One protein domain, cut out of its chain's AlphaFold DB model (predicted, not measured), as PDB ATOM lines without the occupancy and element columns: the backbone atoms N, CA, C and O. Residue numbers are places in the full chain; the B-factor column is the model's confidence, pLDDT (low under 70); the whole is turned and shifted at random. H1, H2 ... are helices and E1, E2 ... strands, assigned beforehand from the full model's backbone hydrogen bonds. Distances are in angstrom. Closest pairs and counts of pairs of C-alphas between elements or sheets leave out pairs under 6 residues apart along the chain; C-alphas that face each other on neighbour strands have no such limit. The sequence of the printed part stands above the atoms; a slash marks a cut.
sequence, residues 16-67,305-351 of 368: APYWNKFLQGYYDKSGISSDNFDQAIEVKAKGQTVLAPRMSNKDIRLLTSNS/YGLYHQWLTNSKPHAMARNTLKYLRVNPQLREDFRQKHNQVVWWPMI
ATOM      1  N   ALA A  16     212.482 142.003 195.821       86.81
ATOM      2  CA  ALA A  16     211.385 142.822 196.339       86.81
ATOM      3  C   ALA A  16     211.256 142.771 197.880       86.81
ATOM      4  O   ALA A  16     211.188 143.838 198.502       86.81
ATOM      5  N   PRO A  17     211.292 141.594 198.543       89.50
ATOM      6  CA  PRO A  17     211.312 141.517 200.005       89.50
ATOM      7  C   PRO A  17     212.523 142.221 200.619       89.50
ATOM      8  O   PRO A  17     212.370 142.975 201.583       89.50
ATOM      9  N   TYR A  18     213.709 142.032 200.028       90.94
ATOM     10  CA  TYR A  18     214.935 142.702 200.452       90.94
ATOM     11  C   TYR A  18     214.787 144.229 200.419       90.94
ATOM     12  O   TYR A  18     215.076 144.917 201.402       90.94
ATOM     13  N   TRP A  19     214.269 144.757 199.307       91.12
ATOM     14  CA  TRP A  19     214.049 146.186 199.119       91.12
ATOM     15  C   TRP A  19     213.066 146.778 200.128       91.12
ATOM     16  O   TRP A  19     213.352 147.802 200.751       91.12
ATOM     17  N   ASN A  20     211.937 146.108 200.352       90.69
ATOM     18  CA  ASN A  20     210.938 146.556 201.319       90.69
ATOM     19  C   ASN A  20     211.498 146.564 202.744       90.69
ATOM     20  O   ASN A  20     211.330 147.547 203.463       90.69
ATOM     21  N   LYS A  21     212.240 145.524 203.135       92.38
ATOM     22  CA  LYS A  21     212.908 145.464 204.442       92.38
ATOM     23  C   LYS A  21     213.944 146.571 204.611       92.38
ATOM     24  O   LYS A  21     214.041 147.160 205.689       92.38
ATOM     25  N   PHE A  22     214.688 146.906 203.557       94.00
ATOM     26  CA  PHE A  22     215.581 148.063 203.569       94.00
ATOM     27  C   PHE A  22     214.803 149.368 203.784       94.00
ATOM     28  O   PHE A  22     215.151 150.138 204.677       94.00
ATOM     29  N   LEU A  23     213.708 149.588 203.051       92.12
ATOM     30  CA  LEU A  23     212.854 150.776 203.185       92.12
ATOM     31  C   LEU A  23     212.145 150.906 204.541       92.12
ATOM     32  O   LEU A  23     211.741 152.015 204.905       92.12
ATOM     33  N   GLN A  24     211.980 149.791 205.249       92.00
ATOM     34  CA  GLN A  24     211.445 149.683 206.608       92.00
ATOM     35  C   GLN A  24     212.538 149.806 207.688       92.00
ATOM     36  O   GLN A  24     212.246 149.749 208.879       92.00
ATOM     37  N   GLY A  25     213.808 149.959 207.302       92.88
ATOM     38  CA  GLY A  25     214.930 150.116 208.231       92.88
ATOM     39  C   GLY A  25     215.435 148.811 208.854       92.88
ATOM     40  O   GLY A  25     216.205 148.857 209.815       92.88
ATOM     41  N   TYR A  26     215.042 147.638 208.345       92.50
ATOM     42  CA  TYR A  26     215.586 146.347 208.799       92.50
ATOM     43  C   TYR A  26     217.018 146.104 208.306       92.50
ATOM     44  O   TYR A  26     217.789 145.439 208.995       92.50
ATOM     45  N   TYR A  27     217.394 146.706 207.174       94.00
ATOM     46  CA  TYR A  27     218.762 146.717 206.651       94.00
ATOM     47  C   TYR A  27     219.369 148.117 206.739       94.00
ATOM     48  O   TYR A  27     218.720 149.088 206.369       94.00
ATOM     49  N   ASP A  28     220.623 148.224 207.193       93.00
ATOM     50  CA  ASP A  28     221.302 149.517 207.385       93.00
ATOM     51  C   ASP A  28     221.829 150.128 206.066       93.00
ATOM     52  O   ASP A  28     221.964 151.347 205.941       93.00
ATOM     53  N   LYS A  29     222.117 149.284 205.065       91.19
ATOM     54  CA  LYS A  29     222.534 149.684 203.712       91.19
ATOM     55  C   LYS A  29     221.963 148.748 202.654       91.19
ATOM     56  O   LYS A  29     221.719 147.574 202.938       91.19
ATOM     57  N   SER A  30     221.843 149.248 201.429       90.19
ATOM     58  CA  SER A  30     221.377 148.477 200.280       90.19
ATOM     59  C   SER A  30     222.132 148.814 199.001       90.19
ATOM     60  O   SER A  30     222.558 149.948 198.791       90.19
ATOM     61  N   GLY A  31     222.273 147.821 198.121       87.19
ATOM     62  CA  GLY A  31     222.491 148.085 196.699       87.19
ATOM     63  C   GLY A  31     221.207 148.596 196.039       87.19
ATOM     64  O   GLY A  31     220.185 148.792 196.698       87.19
ATOM     65  N   ILE A  32     221.236 148.793 194.726       84.75
ATOM     66  CA  ILE A  32     220.039 149.137 193.955       84.75
ATOM     67  C   ILE A  32     219.928 148.114 192.825       84.75
ATOM     68  O   ILE A  32     220.794 148.067 191.949       84.75
ATOM     69  N   SER A  33     218.895 147.277 192.837       81.94
ATOM     70  CA  SER A  33     218.607 146.362 191.723       81.94
ATOM     71  C   SER A  33     218.098 147.129 190.498       81.94
ATOM     72  O   SER A  33     217.848 148.335 190.578       81.94
ATOM     73  N   SER A  34     217.957 146.446 189.361       76.31
ATOM     74  CA  SER A  34     217.349 147.033 188.161       76.31
ATOM     75  C   SER A  34     215.887 147.418 188.415       76.31
ATOM     76  O   SER A  34     215.526 148.568 188.195       76.31
ATOM     77  N   ASP A  35     215.100 146.520 189.014       79.38
ATOM     78  CA  ASP A  35     213.661 146.719 189.287       79.38
ATOM     79  C   ASP A  35     213.365 147.894 190.231       79.38
ATOM     80  O   ASP A  35     212.282 148.476 190.224       79.38
ATOM     81  N   ASN A  36     214.340 148.245 191.071       82.94
ATOM     82  CA  ASN A  36     214.219 149.314 192.053       82.94
ATOM     83  C   ASN A  36     214.984 150.581 191.645       82.94
ATOM     84  O   ASN A  36     215.141 151.484 192.470       82.94
ATOM     85  N   PHE A  37     215.484 150.666 190.407       84.38
ATOM     86  CA  PHE A  37     216.291 151.805 189.970       84.38
ATOM     87  C   PHE A  37     215.488 153.107 189.975       84.38
ATOM     88  O   PHE A  37     215.859 154.020 190.709       84.38
ATOM     89  N   ASP A  38     214.375 153.170 189.242       82.50
ATOM     90  CA  ASP A  38     213.529 154.380 189.119       82.50
ATOM     91  C   ASP A  38     212.890 154.768 190.452       82.50
ATOM     92  O   ASP A  38     212.555 155.908 190.759       82.50
ATOM     93  N   GLN A  39     212.766 153.759 191.297       83.44
ATOM     94  CA  GLN A  39     212.374 153.870 192.671       83.44
ATOM     95  C   GLN A  39     213.449 154.573 193.532       83.44
ATOM     96  O   GLN A  39     213.130 155.280 194.486       83.44
ATOM     97  N   ALA A  40     214.731 154.381 193.272       80.75
ATOM     98  CA  ALA A  40     215.802 154.952 194.085       80.75
ATOM     99  C   ALA A  40     216.365 156.258 193.523       80.75
ATOM    100  O   ALA A  40     216.810 157.113 194.290       80.75
ATOM    101  N   ILE A  41     216.372 156.386 192.201       86.06
ATOM    102  CA  ILE A  41     217.138 157.372 191.455       86.06
ATOM    103  C   ILE A  41     216.228 158.083 190.459       86.06
ATOM    104  O   ILE A  41     215.474 157.443 189.735       86.06
ATOM    105  N   GLU A  42     216.379 159.398 190.364       81.75
ATOM    106  CA  GLU A  42     215.850 160.194 189.260       81.75
ATOM    107  C   GLU A  42     216.998 160.623 188.344       81.75
ATOM    108  O   GLU A  42     218.048 161.089 188.800       81.75
ATOM    109  N   VAL A  43     216.808 160.476 187.035       70.75
ATOM    110  CA  VAL A  43     217.754 160.972 186.032       70.75
ATOM    111  C   VAL A  43     217.337 162.388 185.645       70.75
ATOM    112  O   VAL A  43     216.315 162.589 184.994       70.75
ATOM    113  N   LYS A  44     218.124 163.389 186.047       67.56
ATOM    114  CA  LYS A  44     217.936 164.781 185.616       67.56
ATOM    115  C   LYS A  44     218.492 164.998 184.205       67.56
ATOM    116  O   LYS A  44     219.233 164.172 183.665       67.56
ATOM    117  N   ALA A  45     218.152 166.146 183.615       53.94
ATOM    118  CA  ALA A  45     218.700 166.580 182.332       53.94
ATOM    119  C   ALA A  45     220.239 166.450 182.308       53.94
ATOM    120  O   ALA A  45     220.904 166.729 183.306       53.94
ATOM    121  N   LYS A  46     220.796 166.025 181.164       52.78
ATOM    122  CA  LYS A  46     222.227 165.696 180.963       52.78
ATOM    123  C   LYS A  46     222.733 164.433 181.686       52.78
ATOM    124  O   LYS A  46     223.934 164.291 181.891       52.78
ATOM    125  N   GLY A  47     221.849 163.506 182.069       56.44
ATOM    126  CA  GLY A  47     222.255 162.193 182.596       56.44
ATOM    127  C   GLY A  47     222.795 162.223 184.030       56.44
ATOM    128  O   GLY A  47     223.405 161.254 184.481       56.44
ATOM    129  N   GLN A  48     222.578 163.318 184.765       61.66
ATOM    130  CA  GLN A  48     222.922 163.386 186.182       61.66
ATOM    131  C   GLN A  48     221.897 162.599 187.003       61.66
ATOM    132  O   GLN A  48     220.737 162.989 187.113       61.66
ATOM    133  N   THR A  49     222.331 161.493 187.599       70.44
ATOM    134  CA  THR A  49     221.510 160.704 188.524       70.44
ATOM    135  C   THR A  49     221.498 161.358 189.901       70.44
ATOM    136  O   THR A  49     222.556 161.501 190.519       70.44
ATOM    137  N   VAL A  50     220.319 161.701 190.407       79.81
ATOM    138  CA  VAL A  50     220.118 162.164 191.784       79.81
ATOM    139  C   VAL A  50     219.267 161.168 192.556       79.81
ATOM    140  O   VAL A  50     218.542 160.366 191.977       79.81
ATOM    141  N   LEU A  51     219.364 161.203 193.880       85.62
ATOM    142  CA  LEU A  51     218.498 160.399 194.730       85.62
ATOM    143  C   LEU A  51     217.041 160.883 194.599       85.62
ATOM    144  O   LEU A  51     216.794 162.087 194.669       85.62
ATOM    145  N   ALA A  52     216.094 159.956 194.432       85.50
ATOM    146  CA  ALA A  52     214.674 160.285 194.325       85.50
ATOM    147  C   ALA A  52     214.142 160.926 195.631       85.50
ATOM    148  O   ALA A  52     214.510 160.460 196.718       85.50
ATOM    149  N   PRO A  53     213.216 161.907 195.574       84.69
ATOM    150  CA  PRO A  53     212.674 162.594 196.752       84.69
ATOM    151  C   PRO A  53     212.120 161.645 197.814       84.69
ATOM    152  O   PRO A  53     212.317 161.828 199.010       84.69
ATOM    153  N   ARG A  54     211.474 160.557 197.392       85.00
ATOM    154  CA  ARG A  54     210.928 159.543 198.306       85.00
ATOM    155  C   ARG A  54     211.989 158.806 199.136       85.00
ATOM    156  O   ARG A  54     211.660 158.266 200.187       85.00
ATOM    157  N   MET A  55     213.237 158.776 198.670       88.69
ATOM    158  CA  MET A  55     214.367 158.241 199.429       88.69
ATOM    159  C   MET A  55     214.959 159.302 200.351       88.69
ATOM    160  O   MET A  55     215.189 159.015 201.523       88.69
ATOM    161  N   SER A  56     215.157 160.531 199.863       85.44
ATOM    162  CA  SER A  56     215.653 161.625 200.707       85.44
ATOM    163  C   SER A  56     214.688 161.959 201.846       85.44
ATOM    164  O   SER A  56     215.139 162.219 202.951       85.44
ATOM    165  N   ASN A  57     213.373 161.854 201.625       86.06
ATOM    166  CA  ASN A  57     212.339 162.028 202.657       86.06
ATOM    167  C   ASN A  57     212.392 160.959 203.761       86.06
ATOM    168  O   ASN A  57     211.761 161.118 204.801       86.06
ATOM    169  N   LYS A  58     213.103 159.850 203.522       85.06
ATOM    170  CA  LYS A  58     213.389 158.803 204.510       85.06
ATOM    171  C   LYS A  58     214.813 158.912 205.071       85.06
ATOM    172  O   LYS A  58     215.311 157.945 205.639       85.06
ATOM    173  N   ASP A  59     215.482 160.045 204.856       87.75
ATOM    174  CA  ASP A  59     216.868 160.305 205.260       87.75
ATOM    175  C   ASP A  59     217.874 159.262 204.733       87.75
ATOM    176  O   ASP A  59     218.922 158.988 205.331       87.75
ATOM    177  N   ILE A  60     217.559 158.657 203.584       92.25
ATOM    178  CA  ILE A  60     218.465 157.755 202.878       92.25
ATOM    179  C   ILE A  60     219.446 158.601 202.070       92.25
ATOM    180  O   ILE A  60     219.080 159.596 201.451       92.25
ATOM    181  N   ARG A  61     220.712 158.189 202.046       91.12
ATOM    182  CA  ARG A  61     221.780 158.828 201.273       91.12
ATOM    183  C   ARG A  61     222.269 157.898 200.176       91.12
ATOM    184  O   ARG A  61     222.501 156.713 200.419       91.12
ATOM    185  N   LEU A  62     222.487 158.456 198.989       88.75
ATOM    186  CA  LEU A  62     223.180 157.784 197.896       88.75
ATOM    187  C   LEU A  62     224.678 158.063 197.993       88.75
ATOM    188  O   LEU A  62     225.096 159.216 197.932       88.75
ATOM    189  N   LEU A  63     225.483 157.010 198.089       87.12
ATOM    190  CA  LEU A  63     226.928 157.091 197.917       87.12
ATOM    191  C   LEU A  63     227.304 156.417 196.600       87.12
ATOM    192  O   LEU A  63     226.972 155.250 196.372       87.12
ATOM    193  N   THR A  64     228.005 157.153 195.742       84.56
ATOM    194  CA  THR A  64     228.506 156.656 194.461       84.56
ATOM    195  C   THR A  64     230.026 156.545 194.490       84.56
ATOM    196  O   THR A  64     230.716 157.274 195.201       84.56
ATOM    197  N   SER A  65     230.565 155.597 193.729       83.69
ATOM    198  CA  SER A  65     232.005 155.494 193.478       83.69
ATOM    199  C   SER A  65     232.244 154.913 192.096       83.69
ATOM    200  O   SER A  65     231.501 154.031 191.660       83.69
ATOM    201  N   ASN A  66     233.271 155.399 191.403       81.56
ATOM    202  CA  ASN A  66     233.741 154.731 190.197       81.56
ATOM    203  C   ASN A  66     234.386 153.404 190.600       81.56
ATOM    204  O   ASN A  66     235.106 153.331 191.600       81.56
ATOM    205  N   SER A  67     234.105 152.356 189.834       85.00
ATOM    206  CA  SER A  67     234.849 151.112 189.954       85.00
ATOM    207  C   SER A  67     236.263 151.326 189.431       85.00
ATOM    208  O   SER A  67     236.460 152.028 188.441       85.00
ATOM    209  N   TYR A 305     226.689 152.124 193.107       86.69
ATOM    210  CA  TYR A 305     225.701 152.916 193.841       86.69
ATOM    211  C   TYR A 305     225.335 152.144 195.107       86.69
ATOM    212  O   TYR A 305     224.997 150.963 195.036       86.69
ATOM    213  N   GLY A 306     225.400 152.805 196.258       88.94
ATOM    214  CA  GLY A 306     224.936 152.249 197.521       88.94
ATOM    215  C   GLY A 306     224.030 153.233 198.242       88.94
ATOM    216  O   GLY A 306     224.324 154.425 198.303       88.94
ATOM    217  N   LEU A 307     222.941 152.719 198.796       91.56
ATOM    218  CA  LEU A 307     222.018 153.453 199.644       91.56
ATOM    219  C   LEU A 307     222.335 153.169 201.105       91.56
ATOM    220  O   LEU A 307     222.537 152.020 201.498       91.56
ATOM    221  N   TYR A 308     222.375 154.226 201.903       93.25
ATOM    222  CA  TYR A 308     222.749 154.171 203.308       93.25
ATOM    223  C   TYR A 308     221.736 154.963 204.110       93.25
ATOM    224  O   TYR A 308     221.476 156.125 203.802       93.25
ATOM    225  N   HIS A 309     221.198 154.356 205.160       94.81
ATOM    226  CA  HIS A 309     220.379 155.100 206.106       94.81
ATOM    227  C   HIS A 309     221.219 156.102 206.901       94.81
ATOM    228  O   HIS A 309     222.432 155.930 207.077       94.81
ATOM    229  N   GLN A 310     220.580 157.158 207.405       94.12
ATOM    230  CA  GLN A 310     221.243 158.211 208.184       94.12
ATOM    231  C   GLN A 310     221.983 157.699 209.425       94.12
ATOM    232  O   GLN A 310     223.039 158.226 209.776       94.12
ATOM    233  N   TRP A 311     221.483 156.635 210.058       94.75
ATOM    234  CA  TRP A 311     222.101 156.072 211.255       94.75
ATOM    235  C   TRP A 311     223.407 155.324 210.977       94.75
ATOM    236  O   TRP A 311     224.146 155.058 211.925       94.75
ATOM    237  N   LEU A 312     223.706 154.980 209.719       94.25
ATOM    238  CA  LEU A 312     224.938 154.303 209.324       94.25
ATOM    239  C   LEU A 312     225.979 155.325 208.839       94.25
ATOM    240  O   LEU A 312     225.951 155.803 207.702       94.25
ATOM    241  N   THR A 313     226.932 155.659 209.704       92.38
ATOM    242  CA  THR A 313     227.956 156.684 209.451       92.38
ATOM    243  C   THR A 313     229.333 156.068 209.185       92.38
ATOM    244  O   THR A 313     229.510 154.848 209.231       92.38
ATOM    245  N   ASN A 314     230.303 156.910 208.800       90.50
ATOM    246  CA  ASN A 314     231.647 156.509 208.349       90.50
ATOM    247  C   ASN A 314     231.658 155.544 207.149       90.50
ATOM    248  O   ASN A 314     232.613 154.800 206.929       90.50
ATOM    249  N   SER A 315     230.589 155.564 206.355       87.00
ATOM    250  CA  SER A 315     230.504 154.792 205.122       87.00
ATOM    251  C   SER A 315     231.253 155.518 204.010       87.00
ATOM    252  O   SER A 315     230.818 156.573 203.557       87.00
ATOM    253  N   LYS A 316     232.371 154.944 203.563       83.50
ATOM    254  CA  LYS A 316     233.094 155.373 202.362       83.50
ATOM    255  C   LYS A 316     233.187 154.183 201.406       83.50
ATOM    256  O   LYS A 316     233.910 153.233 201.716       83.50
ATOM    257  N   PRO A 317     232.442 154.184 200.285       78.31
ATOM    258  CA  PRO A 317     232.607 153.170 199.256       78.31
ATOM    259  C   PRO A 317     234.061 153.140 198.788       78.31
ATOM    260  O   PRO A 317     234.681 154.185 198.591       78.31
ATOM    261  N   HIS A 318     234.609 151.940 198.639       75.56
ATOM    262  CA  HIS A 318     235.968 151.742 198.169       75.56
ATOM    263  C   HIS A 318     235.977 150.565 197.197       75.56
ATOM    264  O   HIS A 318     235.491 149.490 197.537       75.56
ATOM    265  N   ALA A 319     236.524 150.769 195.997       70.94
ATOM    266  CA  ALA A 319     236.523 149.746 194.950       70.94
ATOM    267  C   ALA A 319     237.522 148.600 195.224       70.94
ATOM    268  O   ALA A 319     237.225 147.452 194.921       70.94
ATOM    269  N   MET A 320     238.671 148.898 195.851       75.06
ATOM    270  CA  MET A 320     239.704 147.893 196.178       75.06
ATOM    271  C   MET A 320     239.679 147.378 197.634       75.06
ATOM    272  O   MET A 320     239.719 146.173 197.872       75.06
ATOM    273  N   ALA A 321     239.593 148.257 198.640       76.44
ATOM    274  CA  ALA A 321     239.618 147.858 200.045       76.44
ATOM    275  C   ALA A 321     238.302 147.191 200.482       76.44
ATOM    276  O   ALA A 321     237.251 147.828 200.547       76.44
ATOM    277  N   ARG A 322     238.378 145.908 200.856       74.50
ATOM    278  CA  ARG A 322     237.226 145.122 201.347       74.50
ATOM    279  C   ARG A 322     237.058 145.149 202.874       74.50
ATOM    280  O   ARG A 322     236.023 144.740 203.389       74.50
ATOM    281  N   ASN A 323     238.035 145.673 203.618       80.25
ATOM    282  CA  ASN A 323     238.069 145.681 205.090       80.25
ATOM    283  C   ASN A 323     237.478 146.961 205.725       80.25
ATOM    284  O   ASN A 323     237.966 147.443 206.750       80.25
ATOM    285  N   THR A 324     236.424 147.523 205.128       85.75
ATOM    286  CA  THR A 324     235.857 148.822 205.539       85.75
ATOM    287  C   THR A 324     234.945 148.749 206.769       85.75
ATOM    288  O   THR A 324     234.698 149.771 207.408       85.75
ATOM    289  N   LEU A 325     234.494 147.552 207.167       87.56
ATOM    290  CA  LEU A 325     233.551 147.359 208.282       87.56
ATOM    291  C   LEU A 325     234.049 147.924 209.617       87.56
ATOM    292  O   LEU A 325     233.255 148.451 210.389       87.56
ATOM    293  N   LYS A 326     235.361 147.863 209.879       88.06
ATOM    294  CA  LYS A 326     235.964 148.340 211.137       88.06
ATOM    295  C   LYS A 326     235.779 149.842 211.382       88.06
ATOM    296  O   LYS A 326     235.875 150.275 212.529       88.06
ATOM    297  N   TYR A 327     235.504 150.608 210.325       91.00
ATOM    298  CA  TYR A 327     235.309 152.055 210.380       91.00
ATOM    299  C   TYR A 327     233.843 152.462 210.559       91.00
ATOM    300  O   TYR A 327     233.588 153.592 210.981       91.00
ATOM    301  N   LEU A 328     232.894 151.567 210.258       91.75
ATOM    302  CA  LEU A 328     231.463 151.862 210.284       91.75
ATOM    303  C   LEU A 328     230.963 152.124 211.704       91.75
ATOM    304  O   LEU A 328     231.442 151.525 212.666       91.75
ATOM    305  N   ARG A 329     229.963 152.996 211.819       94.00
ATOM    306  CA  ARG A 329     229.245 153.285 213.064       94.00
ATOM    307  C   ARG A 329     227.746 153.235 212.811       94.00
ATOM    308  O   ARG A 329     227.287 153.665 211.758       94.00
ATOM    309  N   VAL A 330     227.001 152.725 213.783       94.62
ATOM    310  CA  VAL A 330     225.534 152.691 213.765       94.62
ATOM    311  C   VAL A 330     225.027 153.469 214.969       94.62
ATOM    312  O   VAL A 330     225.529 153.257 216.069       94.62
ATOM    313  N   ASN A 331     224.042 154.345 214.769       95.31
ATOM    314  CA  ASN A 331     223.247 154.931 215.846       95.31
ATOM    315  C   ASN A 331     221.986 154.066 216.070       95.31
ATOM    316  O   ASN A 331     221.069 154.123 215.248       95.31
ATOM    317  N   PRO A 332     221.920 153.246 217.139       93.50
ATOM    318  CA  PRO A 332     220.795 152.337 217.348       93.50
ATOM    319  C   PRO A 332     219.478 153.064 217.622       93.50
ATOM    320  O   PRO A 332     218.442 152.587 217.167       93.50
ATOM    321  N   GLN A 333     219.525 154.211 218.310       95.00
ATOM    322  CA  GLN A 333     218.333 154.975 218.674       95.00
ATOM    323  C   GLN A 333     217.635 155.515 217.426       95.00
ATOM    324  O   GLN A 333     216.474 155.203 217.195       95.00
ATOM    325  N   LEU A 334     218.381 156.196 216.547       95.12
ATOM    326  CA  LEU A 334     217.834 156.711 215.283       95.12
ATOM    327  C   LEU A 334     217.215 155.609 214.415       95.12
ATOM    328  O   LEU A 334     216.220 155.834 213.731       95.12
ATOM    329  N   ARG A 335     217.810 154.411 214.426       94.50
ATOM    330  CA  ARG A 335     217.285 153.263 213.683       94.50
ATOM    331  C   ARG A 335     215.959 152.769 214.257       94.50
ATOM    332  O   ARG A 335     215.066 152.417 213.491       94.50
ATOM    333  N   GLU A 336     215.850 152.701 215.577       93.69
ATOM    334  CA  GLU A 336     214.637 152.232 216.243       93.69
ATOM    335  C   GLU A 336     213.504 153.256 216.128       93.69
ATOM    336  O   GLU A 336     212.401 152.893 215.722       93.69
ATOM    337  N   ASP A 337     213.801 154.542 216.329       93.75
ATOM    338  CA  ASP A 337     212.847 155.641 216.140       93.75
ATOM    339  C   ASP A 337     212.268 155.632 214.716       93.75
ATOM    340  O   ASP A 337     211.057 155.753 214.511       93.75
ATOM    341  N   PHE A 338     213.126 155.413 213.712       93.50
ATOM    342  CA  PHE A 338     212.699 155.273 212.322       93.50
ATOM    343  C   PHE A 338     211.736 154.092 212.138       93.50
ATOM    344  O   PHE A 338     210.683 154.242 211.515       93.50
ATOM    345  N   ARG A 339     212.061 152.915 212.685       92.69
ATOM    346  CA  ARG A 339     211.210 151.719 212.568       92.69
ATOM    347  C   ARG A 339     209.854 151.926 213.231       92.69
ATOM    348  O   ARG A 339     208.840 151.599 212.625       92.69
ATOM    349  N   GLN A 340     209.819 152.508 214.424       90.94
ATOM    350  CA  GLN A 340     208.570 152.777 215.140       90.94
ATOM    351  C   GLN A 340     207.687 153.788 214.405       90.94
ATOM    352  O   GLN A 340     206.467 153.638 214.374       90.94
ATOM    353  N   LYS A 341     208.292 154.793 213.767       89.00
ATOM    354  CA  LYS A 341     207.567 155.780 212.961       89.00
ATOM    355  C   LYS A 341     207.021 155.192 211.658       89.00
ATOM    356  O   LYS A 341     205.920 155.547 211.248       89.00
ATOM    357  N   HIS A 342     207.780 154.320 210.993       84.31
ATOM    358  CA  HIS A 342     207.482 153.886 209.624       84.31
ATOM    359  C   HIS A 342     206.880 152.477 209.496       84.31
ATOM    360  O   HIS A 342     206.354 152.161 208.430       84.31
ATOM    361  N   ASN A 343     206.904 151.657 210.551       88.75
ATOM    362  CA  ASN A 343     206.418 150.269 210.533       88.75
ATOM    363  C   ASN A 343     205.236 150.040 211.492       88.75
ATOM    364  O   ASN A 343     205.086 148.947 212.040       88.75
ATOM    365  N   GLN A 344     204.406 151.060 211.726       82.44
ATOM    366  CA  GLN A 344     203.232 150.918 212.588       82.44
ATOM    367  C   GLN A 344     202.227 149.931 211.994       82.44
ATOM    368  O   GLN A 344     201.951 149.936 210.792       82.44
ATOM    369  N   VAL A 345     201.659 149.090 212.857       80.44
ATOM    370  CA  VAL A 345     200.620 148.143 212.456       80.44
ATOM    371  C   VAL A 345     199.356 148.918 212.096       80.44
ATOM    372  O   VAL A 345     198.817 149.681 212.897       80.44
ATOM    373  N   VAL A 346     198.872 148.711 210.875       81.00
ATOM    374  CA  VAL A 346     197.652 149.342 210.378       81.00
ATOM    375  C   VAL A 346     196.461 148.475 210.791       81.00
ATOM    376  O   VAL A 346     196.155 147.479 210.144       81.00
ATOM    377  N   TRP A 347     195.808 148.831 211.899       84.44
ATOM    378  CA  TRP A 347     194.742 148.018 212.511       84.44
ATOM    379  C   TRP A 347     193.357 148.196 211.882       84.44
ATOM    380  O   TRP A 347     192.504 147.318 212.015       84.44
ATOM    381  N   TRP A 348     193.109 149.307 211.184       87.19
ATOM    382  CA  TRP A 348     191.774 149.617 210.659       87.19
ATOM    383  C   TRP A 348     191.184 148.547 209.715       87.19
ATOM    384  O   TRP A 348     189.983 148.306 209.827       87.19
ATOM    385  N   PRO A 349     191.947 147.833 208.855       91.62
ATOM    386  CA  PRO A 349     191.375 146.786 208.011       91.62
ATOM    387  C   PRO A 349     190.842 145.614 208.839       91.62
ATOM    388  O   PRO A 349     189.791 145.067 208.520       91.62
ATOM    389  N   MET A 350     191.520 145.270 209.941       88.94
ATOM    390  CA  MET A 350     191.059 144.236 210.874       88.94
ATOM    391  C   MET A 350     189.786 144.667 211.602       88.94
ATOM    392  O   MET A 350     188.883 143.857 211.791       88.94
ATOM    393  N   ILE A 351     189.686 145.951 211.959       91.38
ATOM    394  CA  ILE A 351     188.479 146.523 212.564       91.38
ATOM    395  C   ILE A 351     187.302 146.446 211.580       91.38
ATOM    396  O   ILE A 351     186.227 145.987 211.952       91.38
TER     397      ILE A 351
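What this domain is: This is residues 16 to 67 and 305 to 351 of the 368 residues of the protein "Dipeptide-binding ABC transporter, periplasmic substrate-binding component (TC 3.A.1.5.2)" of hydrothermal vent metagenome (UniProt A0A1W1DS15). Look first for a two-stranded ribbon, E3 and E4, near the middle of a body made of short helices and long loops; the small hairpin of E1 and E2 lies beyond the E3 side, and the loop at residues 29 to 30 runs along E4. A wide loop, residues 310 to 331 with H4 in it, goes out from E4 and folds back to H5, after which residues 344 to 351 stick out as a tail. The printed part has 99 residues, with six named helices and four named strands in the order H1 H2 E1 E2 H3 E3 E4 H4 H5 H6, in two antiparallel two-stranded sheets, E1 - E2 and E3 - E4; the class is mixed, helices and strands. The whole is only just loose, close to compact, with a radius of gyration of the C-alphas of 15.2 A, and its spans of 53 by 37 by 20 A make it only just flat.

How they stand to each other: Start at E3, residues 60 to 66, and its antiparallel neighbour E4, residues 305 to 309, at 152 degrees; N 61 and O 308 are within hydrogen-bond range at 2.8 A. Residues 29 to 30 pair antiparallel with residues 307 to 308 of E4. Go next to the hairpin of E1, residues 41 to 44, and E2, residues 48 to 51, antiparallel at 143 degrees, where N 42 and O 50 are 2.9 A apart. The closest C-alphas of E2 and E3 are those of Leu 51 and Leu 62, at 6.2 A. H2, residues 37 to 40, and H3, residues 53 to 56, are close but not clearly touching, with the C-alphas of Ala 40 and Met 55 closest at 6.4 A. H1, residues 16 to 23, is only just apart from H3, at 8.5 A. H5, residues 332 to 342, is only just apart from E4, at 8.4 A. H4, residues 324 to 327, and H6, residues 348 to 351, touch no helix. Residues 312 to 313 pair antiparallel with residues 329 to 330. In H1 and H5 every O i to N i+4 pair is within hydrogen-bond range; H2, H3, H4 and H6 are too short for such a pair.

Where its parts are: Find C-alpha 60 at (218.465, 157.755, 202.878); from there E3 runs 20.1 A to C-alpha 66. E4 measures 13.5 A, and H5 runs 15.5 A from C-alpha 332 at (220.795, 152.337, 217.348). H1 begins at C-alpha 16 at (211.385, 142.822, 196.339) and measures 10.6 A; H6 ends at C-alpha 351 at (188.479, 146.523, 212.564).

The domain as a whole: The C-alphas of Met 320 and Ile 351 are the two farthest apart, at 53.8 A. Without residues 344 to 351, which stand free, the body spans 39 by 32 by 21 A. Residues 68 to 304 are not printed, and C-alphas 67 and 305 are 10.1 A apart across this cut. The links from H1 to H2 and from E4 to H4 are long. Residues 44 to 48 have pLDDT under 70; the mean of the printed part is 85.7.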